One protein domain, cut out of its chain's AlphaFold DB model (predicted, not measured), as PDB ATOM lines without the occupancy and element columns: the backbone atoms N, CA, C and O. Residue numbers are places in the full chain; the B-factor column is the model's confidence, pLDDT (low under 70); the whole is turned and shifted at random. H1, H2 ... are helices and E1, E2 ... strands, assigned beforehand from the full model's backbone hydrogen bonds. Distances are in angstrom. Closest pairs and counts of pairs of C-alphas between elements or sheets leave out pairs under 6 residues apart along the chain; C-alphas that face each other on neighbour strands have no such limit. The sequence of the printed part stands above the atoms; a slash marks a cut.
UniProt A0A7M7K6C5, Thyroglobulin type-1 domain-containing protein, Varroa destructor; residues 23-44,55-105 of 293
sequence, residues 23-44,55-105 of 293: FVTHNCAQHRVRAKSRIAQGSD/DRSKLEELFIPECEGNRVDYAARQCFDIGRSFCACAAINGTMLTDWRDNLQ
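What this domain is: This is residues 23 to 44 and 55 to 105 of the 293 residues of the protein "Thyroglobulin type-1 domain-containing protein" of Varroa destructor (UniProt A0A7M7K6C5). A thirteen-residue helix, H1, and a small two-stranded hairpin, E1 and E2, make two sides of the model, with the loop of residues 63 to 76 running between them and a short helix, H2, lying crosswise to H1. The last stretch, residues 90 to 105, loops out from the end of E2 and folds back past that strand. The printed part has 73 residues, with two named helices and two named strands in the order H1, H2, E1, E2, the two strands forming an antiparallel sheet. The class is mixed, helices and strands, although under half of the residues, 30 of 73, are in named elements. The whole is compact, with a radius of gyration of the C-alphas of 12.3 A and spans of 31 by 31 by 21 A.

How they stand to each other: H1, residues 28 to 40, and H2, residues 56 to 62, only just touch, with 3 pairs of C-alphas within 8 A. H1 touches H2 with residues 35 to 39 alone. The closest C-alphas of the two helices are those of Ile 39 and Leu 62, 6.8 A apart. Their lines are about perpendicular, at 88 degrees. In H1 every O i to N i+4 pair is within hydrogen-bond range; in H2 0 of 3 such pairs are, but 4 of 4 O i to N i+3 pairs are. E1, residues 77 to 81, and E2, residues 85 to 89, form a hairpin of antiparallel neighbour strands, with 159 degrees between their directions. The C-alphas of Cys 79 and Cys 87 face each other at 4.1 A. N 78 and O 88, 2.9 A apart, and N 80 and O 86, 2.8 A apart, are within hydrogen-bond range. H1 is apart from E1 and E2, and H2 is apart from E2.

Where its parts are: H1 begins at C-alpha 28, (21.127, 14.576, -0.847), and ends at C-alpha 40, (18.909, 2.995, 13.073), 18.2 A away. H2 measures 10.6 A from first to last C-alpha. E1 measures 12.9 A, and E2 measures 13.3 A, ending at C-alpha 89, (7.511, 16.923, -5.732).

The domain as a whole: The two C-alphas farthest apart are those of Phe 23 and Gly 83, at 36.3 A. Residues 45 to 54 are not printed, and C-alphas 44 and 55 are 16.0 A apart across this cut, which falls in the link from H1 to H2. The link from H2 to E1 is long, 14 residues; that from E1 to E2 is tight, 3 residues. The mean pLDDT of the printed part is 86.6, with values under 70 at residues 23 to 26, residues 42 to 44 and residue 56.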
ATOM      1  N   PHE A  23      27.542  27.675   4.194       45.56
ATOM      2  CA  PHE A  23      26.411  27.106   3.491       45.56
ATOM      3  C   PHE A  23      26.759  25.635   3.321       45.56
ATOM      4  O   PHE A  23      27.357  25.232   2.325       45.56
ATOM      5  N   VAL A  24      26.460  24.836   4.344       52.81
ATOM      6  CA  VAL A  24      26.462  23.398   4.209       52.81
ATOM      7  C   VAL A  24      25.254  23.138   3.337       52.81
ATOM      8  O   VAL A  24      24.132  22.959   3.804       52.81
ATOM      9  N   THR A  25      25.474  23.230   2.029       54.94
ATOM     10  CA  THR A  25      24.607  22.630   1.040       54.94
ATOM     11  C   THR A  25      24.673  21.147   1.345       54.94
ATOM     12  O   THR A  25      25.562  20.422   0.905       54.94
ATOM     13  N   HIS A  26      23.793  20.707   2.239       66.56
ATOM     14  CA  HIS A  26      23.677  19.306   2.559       66.56
ATOM     15  C   HIS A  26      23.223  18.606   1.286       66.56
ATOM     16  O   HIS A  26      22.059  18.680   0.887       66.56
ATOM     17  N   ASN A  27      24.185  17.982   0.613       86.75
ATOM     18  CA  ASN A  27      23.910  17.173  -0.555       86.75
ATOM     19  C   ASN A  27      22.962  16.032  -0.157       86.75
ATOM     20  O   ASN A  27      22.930  15.590   1.000       86.75
ATOM     21  N   CYS A  28      22.154  15.576  -1.112       92.69
ATOM     22  CA  CYS A  28      21.127  14.576  -0.847       92.69
ATOM     23  C   CYS A  28      21.708  13.317  -0.173       92.69
ATOM     24  O   CYS A  28      21.126  12.795   0.779       92.69
ATOM     25  N   ALA A  29      22.904  12.878  -0.587       91.44
ATOM     26  CA  ALA A  29      23.610  11.752   0.022       91.44
ATOM     27  C   ALA A  29      23.829  11.906   1.536       91.44
ATOM     28  O   ALA A  29      23.519  10.985   2.293       91.44
ATOM     29  N   GLN A  30      24.326  13.055   2.001       89.19
ATOM     30  CA  GLN A  30      24.587  13.279   3.423       89.19
ATOM     31  C   GLN A  30      23.284  13.311   4.232       89.19
ATOM     32  O   GLN A  30      23.222  12.739   5.322       89.19
ATOM     33  N   HIS A  31      22.229  13.930   3.692       87.94
ATOM     34  CA  HIS A  31      20.901  13.894   4.308       87.94
ATOM     35  C   HIS A  31      20.354  12.473   4.406       87.94
ATOM     36  O   HIS A  31      19.857  12.081   5.461       87.94
ATOM     37  N   ARG A  32      20.519  11.670   3.356       90.44
ATOM     38  CA  ARG A  32      20.099  10.271   3.348       90.44
ATOM     39  C   ARG A  32      20.823   9.439   4.411       90.44
ATOM     40  O   ARG A  32      20.175   8.657   5.102       90.44
ATOM     41  N   VAL A  33      22.137   9.614   4.571       90.56
ATOM     42  CA  VAL A  33      22.925   8.916   5.607       90.56
ATOM     43  C   VAL A  33      22.467   9.320   7.009       90.56
ATOM     44  O   VAL A  33      22.227   8.453   7.845       90.56
ATOM     45  N   ARG A  34      22.269  10.621   7.259       88.00
ATOM     46  CA  ARG A  34      21.759  11.109   8.551       88.00
ATOM     47  C   ARG A  34      20.362  10.578   8.856       88.00
ATOM     48  O   ARG A  34      20.126  10.132   9.972       88.00
ATOM     49  N   ALA A  35      19.460  10.584   7.874       87.38
ATOM     50  CA  ALA A  35      18.112  10.042   8.029       87.38
ATOM     51  C   ALA A  35      18.151   8.552   8.401       87.38
ATOM     52  O   ALA A  35      17.551   8.153   9.394       87.38
ATOM     53  N   LYS A  36      18.951   7.751   7.683       89.12
ATOM     54  CA  LYS A  36      19.160   6.332   8.010       89.12
ATOM     55  C   LYS A  36      19.746   6.129   9.405       89.12
ATOM     56  O   LYS A  36      19.286   5.254  10.124       89.12
ATOM     57  N   SER A  37      20.731   6.938   9.798       87.38
ATOM     58  CA  SER A  37      21.342   6.842  11.127       87.38
ATOM     59  C   SER A  37      20.354   7.171  12.245       87.38
ATOM     60  O   SER A  37      20.399   6.512  13.276       87.38
ATOM     61  N   ARG A  38      19.461   8.154  12.056       84.62
ATOM     62  CA  ARG A  38      18.404   8.468  13.035       84.62
ATOM     63  C   ARG A  38      17.436   7.302  13.206       84.62
ATOM     64  O   ARG A  38      17.123   6.935  14.330       84.62
ATOM     65  N   ILE A  39      17.035   6.684  12.096       84.19
ATOM     66  CA  ILE A  39      16.150   5.513  12.107       84.19
ATOM     67  C   ILE A  39      16.844   4.313  12.775       84.19
ATOM     68  O   ILE A  39      16.232   3.620  13.579       84.19
ATOM     69  N   ALA A  40      18.132   4.094  12.494       84.50
ATOM     70  CA  ALA A  40      18.909   2.995  13.073       84.50
ATOM     71  C   ALA A  40      19.169   3.154  14.580       84.50
ATOM     72  O   ALA A  40      19.254   2.157  15.290       84.50
ATOM     73  N   GLN A  41      19.282   4.389  15.079       83.50
ATOM     74  CA  GLN A  41      19.498   4.669  16.503       83.50
ATOM     75  C   GLN A  41      18.253   4.449  17.369       83.50
ATOM     76  O   GLN A  41      18.314   4.692  18.570       83.50
ATOM     77  N   GLY A  42      17.154   3.955  16.790       63.91
ATOM     78  CA  GLY A  42      15.988   3.554  17.561       63.91
ATOM     79  C   GLY A  42      15.363   4.744  18.267       63.91
ATOM     80  O   GLY A  42      15.156   4.705  19.475       63.91
ATOM     81  N   SER A  43      15.034   5.799  17.513       56.50
ATOM     82  CA  SER A  43      13.923   6.651  17.931       56.50
ATOM     83  C   SER A  43      12.755   5.704  18.184       56.50
ATOM     84  O   SER A  43      12.278   5.098  17.220       56.50
ATOM     85  N   ASP A  44      12.409   5.494  19.456       53.56
ATOM     86  CA  ASP A  44      11.346   4.598  19.894       53.56
ATOM     87  C   ASP A  44      10.187   4.730  18.916       53.56
ATOM     88  O   ASP A  44       9.546   5.781  18.825       53.56
ATOM     89  N   ASP A  55      -0.052  13.253  12.567       72.38
ATOM     90  CA  ASP A  55       0.818  14.390  12.858       72.38
ATOM     91  C   ASP A  55       1.957  14.452  11.831       72.38
ATOM     92  O   ASP A  55       2.899  13.656  11.864       72.38
ATOM     93  N   ARG A  56       1.850  15.406  10.898       67.31
ATOM     94  CA  ARG A  56       2.816  15.629   9.810       67.31
ATOM     95  C   ARG A  56       4.251  15.805  10.313       67.31
ATOM     96  O   ARG A  56       5.168  15.399   9.609       67.31
ATOM     97  N   SER A  57       4.443  16.347  11.515       72.19
ATOM     98  CA  SER A  57       5.778  16.609  12.065       72.19
ATOM     99  C   SER A  57       6.585  15.326  12.305       72.19
ATOM    100  O   SER A  57       7.773  15.275  11.995       72.19
ATOM    101  N   LYS A  58       5.936  14.240  12.744       74.62
ATOM    102  CA  LYS A  58       6.598  12.941  12.969       74.62
ATOM    103  C   LYS A  58       7.000  12.230  11.679       74.62
ATOM    104  O   LYS A  58       7.925  11.426  11.671       74.62
ATOM    105  N   LEU A  59       6.313  12.511  10.574       71.81
ATOM    106  CA  LEU A  59       6.652  11.917   9.279       71.81
ATOM    107  C   LEU A  59       7.928  12.491   8.691       71.81
ATOM    108  O   LEU A  59       8.669  11.775   8.021       71.81
ATOM    109  N   GLU A  60       8.203  13.761   8.969       73.25
ATOM    110  CA  GLU A  60       9.435  14.404   8.525       73.25
ATOM    111  C   GLU A  60      10.676  13.761   9.162       73.25
ATOM    112  O   GLU A  60      11.743  13.745   8.546       73.25
ATOM    113  N   GLU A  61      10.550  13.161  10.350       78.81
ATOM    114  CA  GLU A  61      11.655  12.469  11.025       78.81
ATOM    115  C   GLU A  61      12.000  11.118  10.387       78.81
ATOM    116  O   GLU A  61      13.180  10.765  10.289       78.81
ATOM    117  N   LEU A  62      10.987  10.386   9.913       82.94
ATOM    118  CA  LEU A  62      11.129   9.059   9.297       82.94
ATOM    119  C   LEU A  62      11.412   9.113   7.793       82.94
ATOM    120  O   LEU A  62      11.725   8.095   7.171       82.94
ATOM    121  N   PHE A  63      11.299  10.292   7.192       89.94
ATOM    122  CA  PHE A  63      11.512  10.476   5.772       89.94
ATOM    123  C   PHE A  63      12.995  10.304   5.395       89.94
ATOM    124  O   PHE A  63      13.875  11.054   5.826       89.94
ATOM    125  N   ILE A  64      13.272   9.314   4.540       93.44
ATOM    126  CA  ILE A  64      14.579   9.114   3.909       93.44
ATOM    127  C   ILE A  64      14.502   9.671   2.483       93.44
ATOM    128  O   ILE A  64      13.825   9.069   1.651       93.44
ATOM    129  N   PRO A  65      15.218  10.761   2.153       94.94
ATOM    130  CA  PRO A  65      15.169  11.314   0.809       94.94
ATOM    131  C   PRO A  65      15.801  10.378  -0.225       94.94
ATOM    132  O   PRO A  65      16.851   9.760  -0.006       94.94
ATOM    133  N   GLU A  66      15.171  10.331  -1.393       96.00
ATOM    134  CA  GLU A  66      15.702   9.721  -2.600       96.00
ATOM    135  C   GLU A  66      16.561  10.726  -3.367       96.00
ATOM    136  O   GLU A  66      16.192  11.887  -3.558       96.00
ATOM    137  N   CYS A  67      17.707  10.268  -3.853       96.19
ATOM    138  CA  CYS A  67      18.623  11.090  -4.634       96.19
ATOM    139  C   CYS A  67      18.594  10.654  -6.094       96.19
ATOM    140  O   CYS A  67      18.418   9.467  -6.383       96.19
ATOM    141  N   GLU A  68      18.820  11.589  -7.013       94.31
ATOM    142  CA  GLU A  68      19.099  11.240  -8.404       94.31
ATOM    143  C   GLU A  68      20.435  10.485  -8.517       94.31
ATOM    144  O   GLU A  68      21.220  10.391  -7.568       94.31
ATOM    145  N   GLY A  69      20.719   9.920  -9.695       92.75
ATOM    146  CA  GLY A  69      21.899   9.073  -9.916       92.75
ATOM    147  C   GLY A  69      23.244   9.748  -9.610       92.75
ATOM    148  O   GLY A  69      24.226   9.054  -9.357       92.75
ATOM    149  N   ASN A  70      23.290  11.083  -9.574       89.81
ATOM    150  CA  ASN A  70      24.477  11.849  -9.196       89.81
ATOM    151  C   ASN A  70      24.719  11.919  -7.677       89.81
ATOM    152  O   ASN A  70      25.763  12.411  -7.263       89.81
ATOM    153  N   ARG A  71      23.782  11.433  -6.849       87.50
ATOM    154  CA  ARG A  71      23.807  11.443  -5.371       87.50
ATOM    155  C   ARG A  71      23.838  12.834  -4.718       87.50
ATOM    156  O   ARG A  71      23.746  12.927  -3.494       87.50
ATOM    157  N   VAL A  72      23.960  13.900  -5.501       92.62
ATOM    158  CA  VAL A  72      23.979  15.284  -5.020       92.62
ATOM    159  C   VAL A  72      22.567  15.846  -5.008       92.62
ATOM    160  O   VAL A  72      22.143  16.392  -3.988       92.62
ATOM    161  N   ASP A  73      21.840  15.637  -6.102       94.44
ATOM    162  CA  ASP A  73      20.521  16.213  -6.309       94.44
ATOM    163  C   ASP A  73      19.432  15.310  -5.743       94.44
ATOM    164  O   ASP A  73      19.510  14.077  -5.787       94.44
ATOM    165  N   TYR A  74      18.386  15.942  -5.229       96.25
ATOM    166  CA  TYR A  74      17.189  15.236  -4.799       96.25
ATOM    167  C   TYR A  74      16.408  14.758  -6.018       96.25
ATOM    168  O   TYR A  74      16.238  15.490  -6.998       96.25
ATOM    169  N   ALA A  75      15.893  13.531  -5.939       97.00
ATOM    170  CA  ALA A  75      14.955  13.030  -6.930       97.00
ATOM    171  C   ALA A  75      13.735  13.957  -7.023       97.00
ATOM    172  O   ALA A  75      13.232  14.457  -6.015       97.00
ATOM    173  N   ALA A  76      13.238  14.168  -8.243       96.88
ATOM    174  CA  ALA A  76      12.086  15.035  -8.498       96.88
ATOM    175  C   ALA A  76      10.866  14.666  -7.653       96.88
ATOM    176  O   ALA A  76      10.091  15.531  -7.260       96.88
ATOM    177  N   ARG A  77      10.670  13.361  -7.459       97.50
ATOM    178  CA  ARG A  77       9.567  12.775  -6.715       97.50
ATOM    179  C   ARG A  77      10.153  12.128  -5.475       97.50
ATOM    180  O   ARG A  77      11.011  11.263  -5.591       97.50
ATOM    181  N   GLN A  78       9.682  12.565  -4.321       96.94
ATOM    182  CA  GLN A  78      10.044  12.024  -3.023       96.94
ATOM    183  C   GLN A  78       8.845  11.251  -2.516       96.94
ATOM    184  O   GLN A  78       7.760  11.823  -2.447       96.94
ATOM    185  N   CYS A  79       9.020   9.969  -2.220       95.38
ATOM    186  CA  CYS A  79       7.946   9.109  -1.753       95.38
ATOM    187  C   CYS A  79       8.275   8.546  -0.377       95.38
ATOM    188  O   CYS A  79       9.436   8.406   0.004       95.38
ATOM    189  N   PHE A  80       7.224   8.237   0.361       90.62
ATOM    190  CA  PHE A  80       7.301   7.626   1.663       90.62
ATOM    191  C   PHE A  80       6.275   6.502   1.762       90.62
ATOM    192  O   PHE A  80       5.092   6.708   1.478       90.62
ATOM    193  N   ASP A  81       6.744   5.326   2.174       86.12
ATOM    194  CA  ASP A  81       5.966   4.093   2.181       86.12
ATOM    195  C   ASP A  81       5.660   3.655   3.626       86.12
ATOM    196  O   ASP A  81       6.454   2.965   4.261       86.12
ATOM    197  N   ILE A  82       4.478   4.016   4.149       82.25
ATOM    198  CA  ILE A  82       3.883   3.380   5.349       82.25
ATOM    199  C   ILE A  82       2.550   2.755   4.955       82.25
ATOM    200  O   ILE A  82       1.481   3.350   5.137       82.25
ATOM    201  N   GLY A  83       2.606   1.563   4.358       82.62
ATOM    202  CA  GLY A  83       1.428   0.799   3.917       82.62
ATOM    203  C   GLY A  83       0.688   1.391   2.708       82.62
ATOM    204  O   GLY A  83       0.004   0.670   1.990       82.62
ATOM    205  N   ARG A  84       0.877   2.685   2.438       83.75
ATOM    206  CA  ARG A  84       0.496   3.407   1.223       83.75
ATOM    207  C   ARG A  84       1.615   4.376   0.853       83.75
ATOM    208  O   ARG A  84       2.243   4.946   1.746       83.75
ATOM    209  N   SER A  85       1.847   4.549  -0.446       88.81
ATOM    210  CA  SER A  85       2.861   5.472  -0.953       88.81
ATOM    211  C   SER A  85       2.306   6.891  -0.971       88.81
ATOM    212  O   SER A  85       1.364   7.180  -1.713       88.81
ATOM    213  N   PHE A  86       2.899   7.781  -0.188       92.69
ATOM    214  CA  PHE A  86       2.663   9.217  -0.293       92.69
ATOM    215  C   PHE A  86       3.854   9.879  -0.939       92.69
ATOM    216  O   PHE A  86       4.976   9.700  -0.480       92.69
ATOM    217  N   CYS A  87       3.612  10.682  -1.965       96.25
ATOM    218  CA  CYS A  87       4.672  11.359  -2.680       96.25
ATOM    219  C   CYS A  87       4.451  12.873  -2.723       96.25
ATOM    220  O   CYS A  87       3.320  13.360  -2.753       96.25
ATOM    221  N   ALA A  88       5.553  13.610  -2.771       96.69
ATOM    222  CA  ALA A  88       5.608  15.041  -3.023       96.69
ATOM    223  C   ALA A  88       6.657  15.335  -4.102       96.69
ATOM    224  O   ALA A  88       7.614  14.577  -4.295       96.69
ATOM    225  N   CYS A  89       6.482  16.439  -4.825       98.06
ATOM    226  CA  CYS A  89       7.511  16.923  -5.732       98.06
ATOM    227  C   CYS A  89       8.547  17.735  -4.966       98.06
ATOM    228  O   CYS A  89       8.178  18.584  -4.163       98.06
ATOM    229  N   ALA A  90       9.824  17.518  -5.257       97.38
ATOM    230  CA  ALA A  90      10.934  18.245  -4.664       97.38
ATOM    231  C   ALA A  90      11.742  18.998  -5.728       97.38
ATOM    232  O   ALA A  90      11.914  18.554  -6.869       97.38
ATOM    233  N   ALA A  91      12.251  20.158  -5.331       97.00
ATOM    234  CA  ALA A  91      13.291  20.874  -6.046       97.00
ATOM    235  C   ALA A  91      14.637  20.145  -5.939       97.00
ATOM    236  O   ALA A  91      14.836  19.277  -5.090       97.00
ATOM    237  N   ILE A  92      15.598  20.563  -6.764       95.12
ATOM    238  CA  ILE A  92      16.966  20.014  -6.786       95.12
ATOM    239  C   ILE A  92      17.661  20.148  -5.421       95.12
ATOM    240  O   ILE A  92      18.457  19.294  -5.051       95.12
ATOM    241  N   ASN A  93      17.325  21.186  -4.650       94.38
ATOM    242  CA  ASN A  93      17.852  21.437  -3.307       94.38
ATOM    243  C   ASN A  93      17.094  20.692  -2.182       94.38
ATOM    244  O   ASN A  93      17.398  20.906  -1.012       94.38
ATOM    245  N   GLY A  94      16.085  19.881  -2.515       94.44
ATOM    246  CA  GLY A  94      15.264  19.144  -1.552       94.44
ATOM    247  C   GLY A  94      14.055  19.905  -0.999       94.44
ATOM    248  O   GLY A  94      13.306  19.339  -0.207       94.44
ATOM    249  N   THR A  95      13.810  21.156  -1.406       95.12
ATOM    250  CA  THR A  95      12.595  21.886  -1.005       95.12
ATOM    251  C   THR A  95      11.351  21.244  -1.622       95.12
ATOM    252  O   THR A  95      11.285  21.078  -2.841       95.12
ATOM    253  N   MET A  96      10.347  20.929  -0.802       95.31
ATOM    254  CA  MET A  96       9.071  20.387  -1.280       95.31
ATOM    255  C   MET A  96       8.263  21.463  -2.020       95.31
ATOM    256  O   MET A  96       8.095  22.580  -1.539       95.31
ATOM    257  N   LEU A  97       7.778  21.121  -3.210       96.75
ATOM    258  CA  LEU A  97       7.037  21.989  -4.134       96.75
ATOM    259  C   LEU A  97       5.531  21.772  -4.080       96.75
ATOM    260  O   LEU A  97       4.764  22.612  -4.547       96.75
ATOM    261  N   THR A  98       5.110  20.625  -3.558       96.25
ATOM    262  CA  THR A  98       3.710  20.239  -3.427       96.25
ATOM    263  C   THR A  98       3.488  19.581  -2.080       96.25
ATOM    264  O   THR A  98       4.402  18.974  -1.528       96.25
ATOM    265  N   ASP A  99       2.246  19.609  -1.607       94.50
ATOM    266  CA  ASP A  99       1.820  18.731  -0.522       94.50
ATOM    267  C   ASP A  99       1.960  17.251  -0.901       94.50
ATOM    268  O   ASP A  99       1.876  16.883  -2.080       94.50
ATOM    269  N   TRP A 100       2.111  16.417   0.127       92.81
ATOM    270  CA  TRP A 100       2.113  14.959   0.042       92.81
ATOM    271  C   TRP A 100       0.752  14.418  -0.414       92.81
ATOM    272  O   TRP A 100      -0.278  14.757   0.172       92.81
ATOM    273  N   ARG A 101       0.746  13.568  -1.449       94.06
ATOM    274  CA  ARG A 101      -0.455  12.942  -2.036       94.06
ATOM    275  C   ARG A 101      -0.170  11.510  -2.485       94.06
ATOM    276  O   ARG A 101       0.969  11.159  -2.765       94.06
ATOM    277  N   ASP A 102      -1.204  10.690  -2.575       92.31
ATOM    278  CA  ASP A 102      -1.147   9.263  -2.929       92.31
ATOM    279  C   ASP A 102      -1.175   8.984  -4.444       92.31
ATOM    280  O   ASP A 102      -0.733   7.935  -4.904       92.31
ATOM    281  N   ASN A 103      -1.648   9.936  -5.249       92.00
ATOM    282  CA  ASN A 103      -1.835   9.795  -6.698       92.00
ATOM    283  C   ASN A 103      -0.775  10.518  -7.555       92.00
ATOM    284  O   ASN A 103      -0.974  10.745  -8.756       92.00
ATOM    285  N   LEU A 104       0.353  10.892  -6.949       96.50
ATOM    286  CA  LEU A 104       1.421  11.630  -7.615       96.50
ATOM    287  C   LEU A 104       2.395  10.672  -8.325       96.50
ATOM    288  O   LEU A 104       3.178   9.946  -7.707       96.50
ATOM    289  N   GLN A 105       2.355  10.677  -9.655       96.50
ATOM    290  CA  GLN A 105       3.097   9.722 -10.485       96.50
ATOM    291  C   GLN A 105       4.401  10.303 -11.036       96.50
ATOM    292  O   GLN A 105       5.390   9.582 -11.164       96.50
TER     293      GLN A 105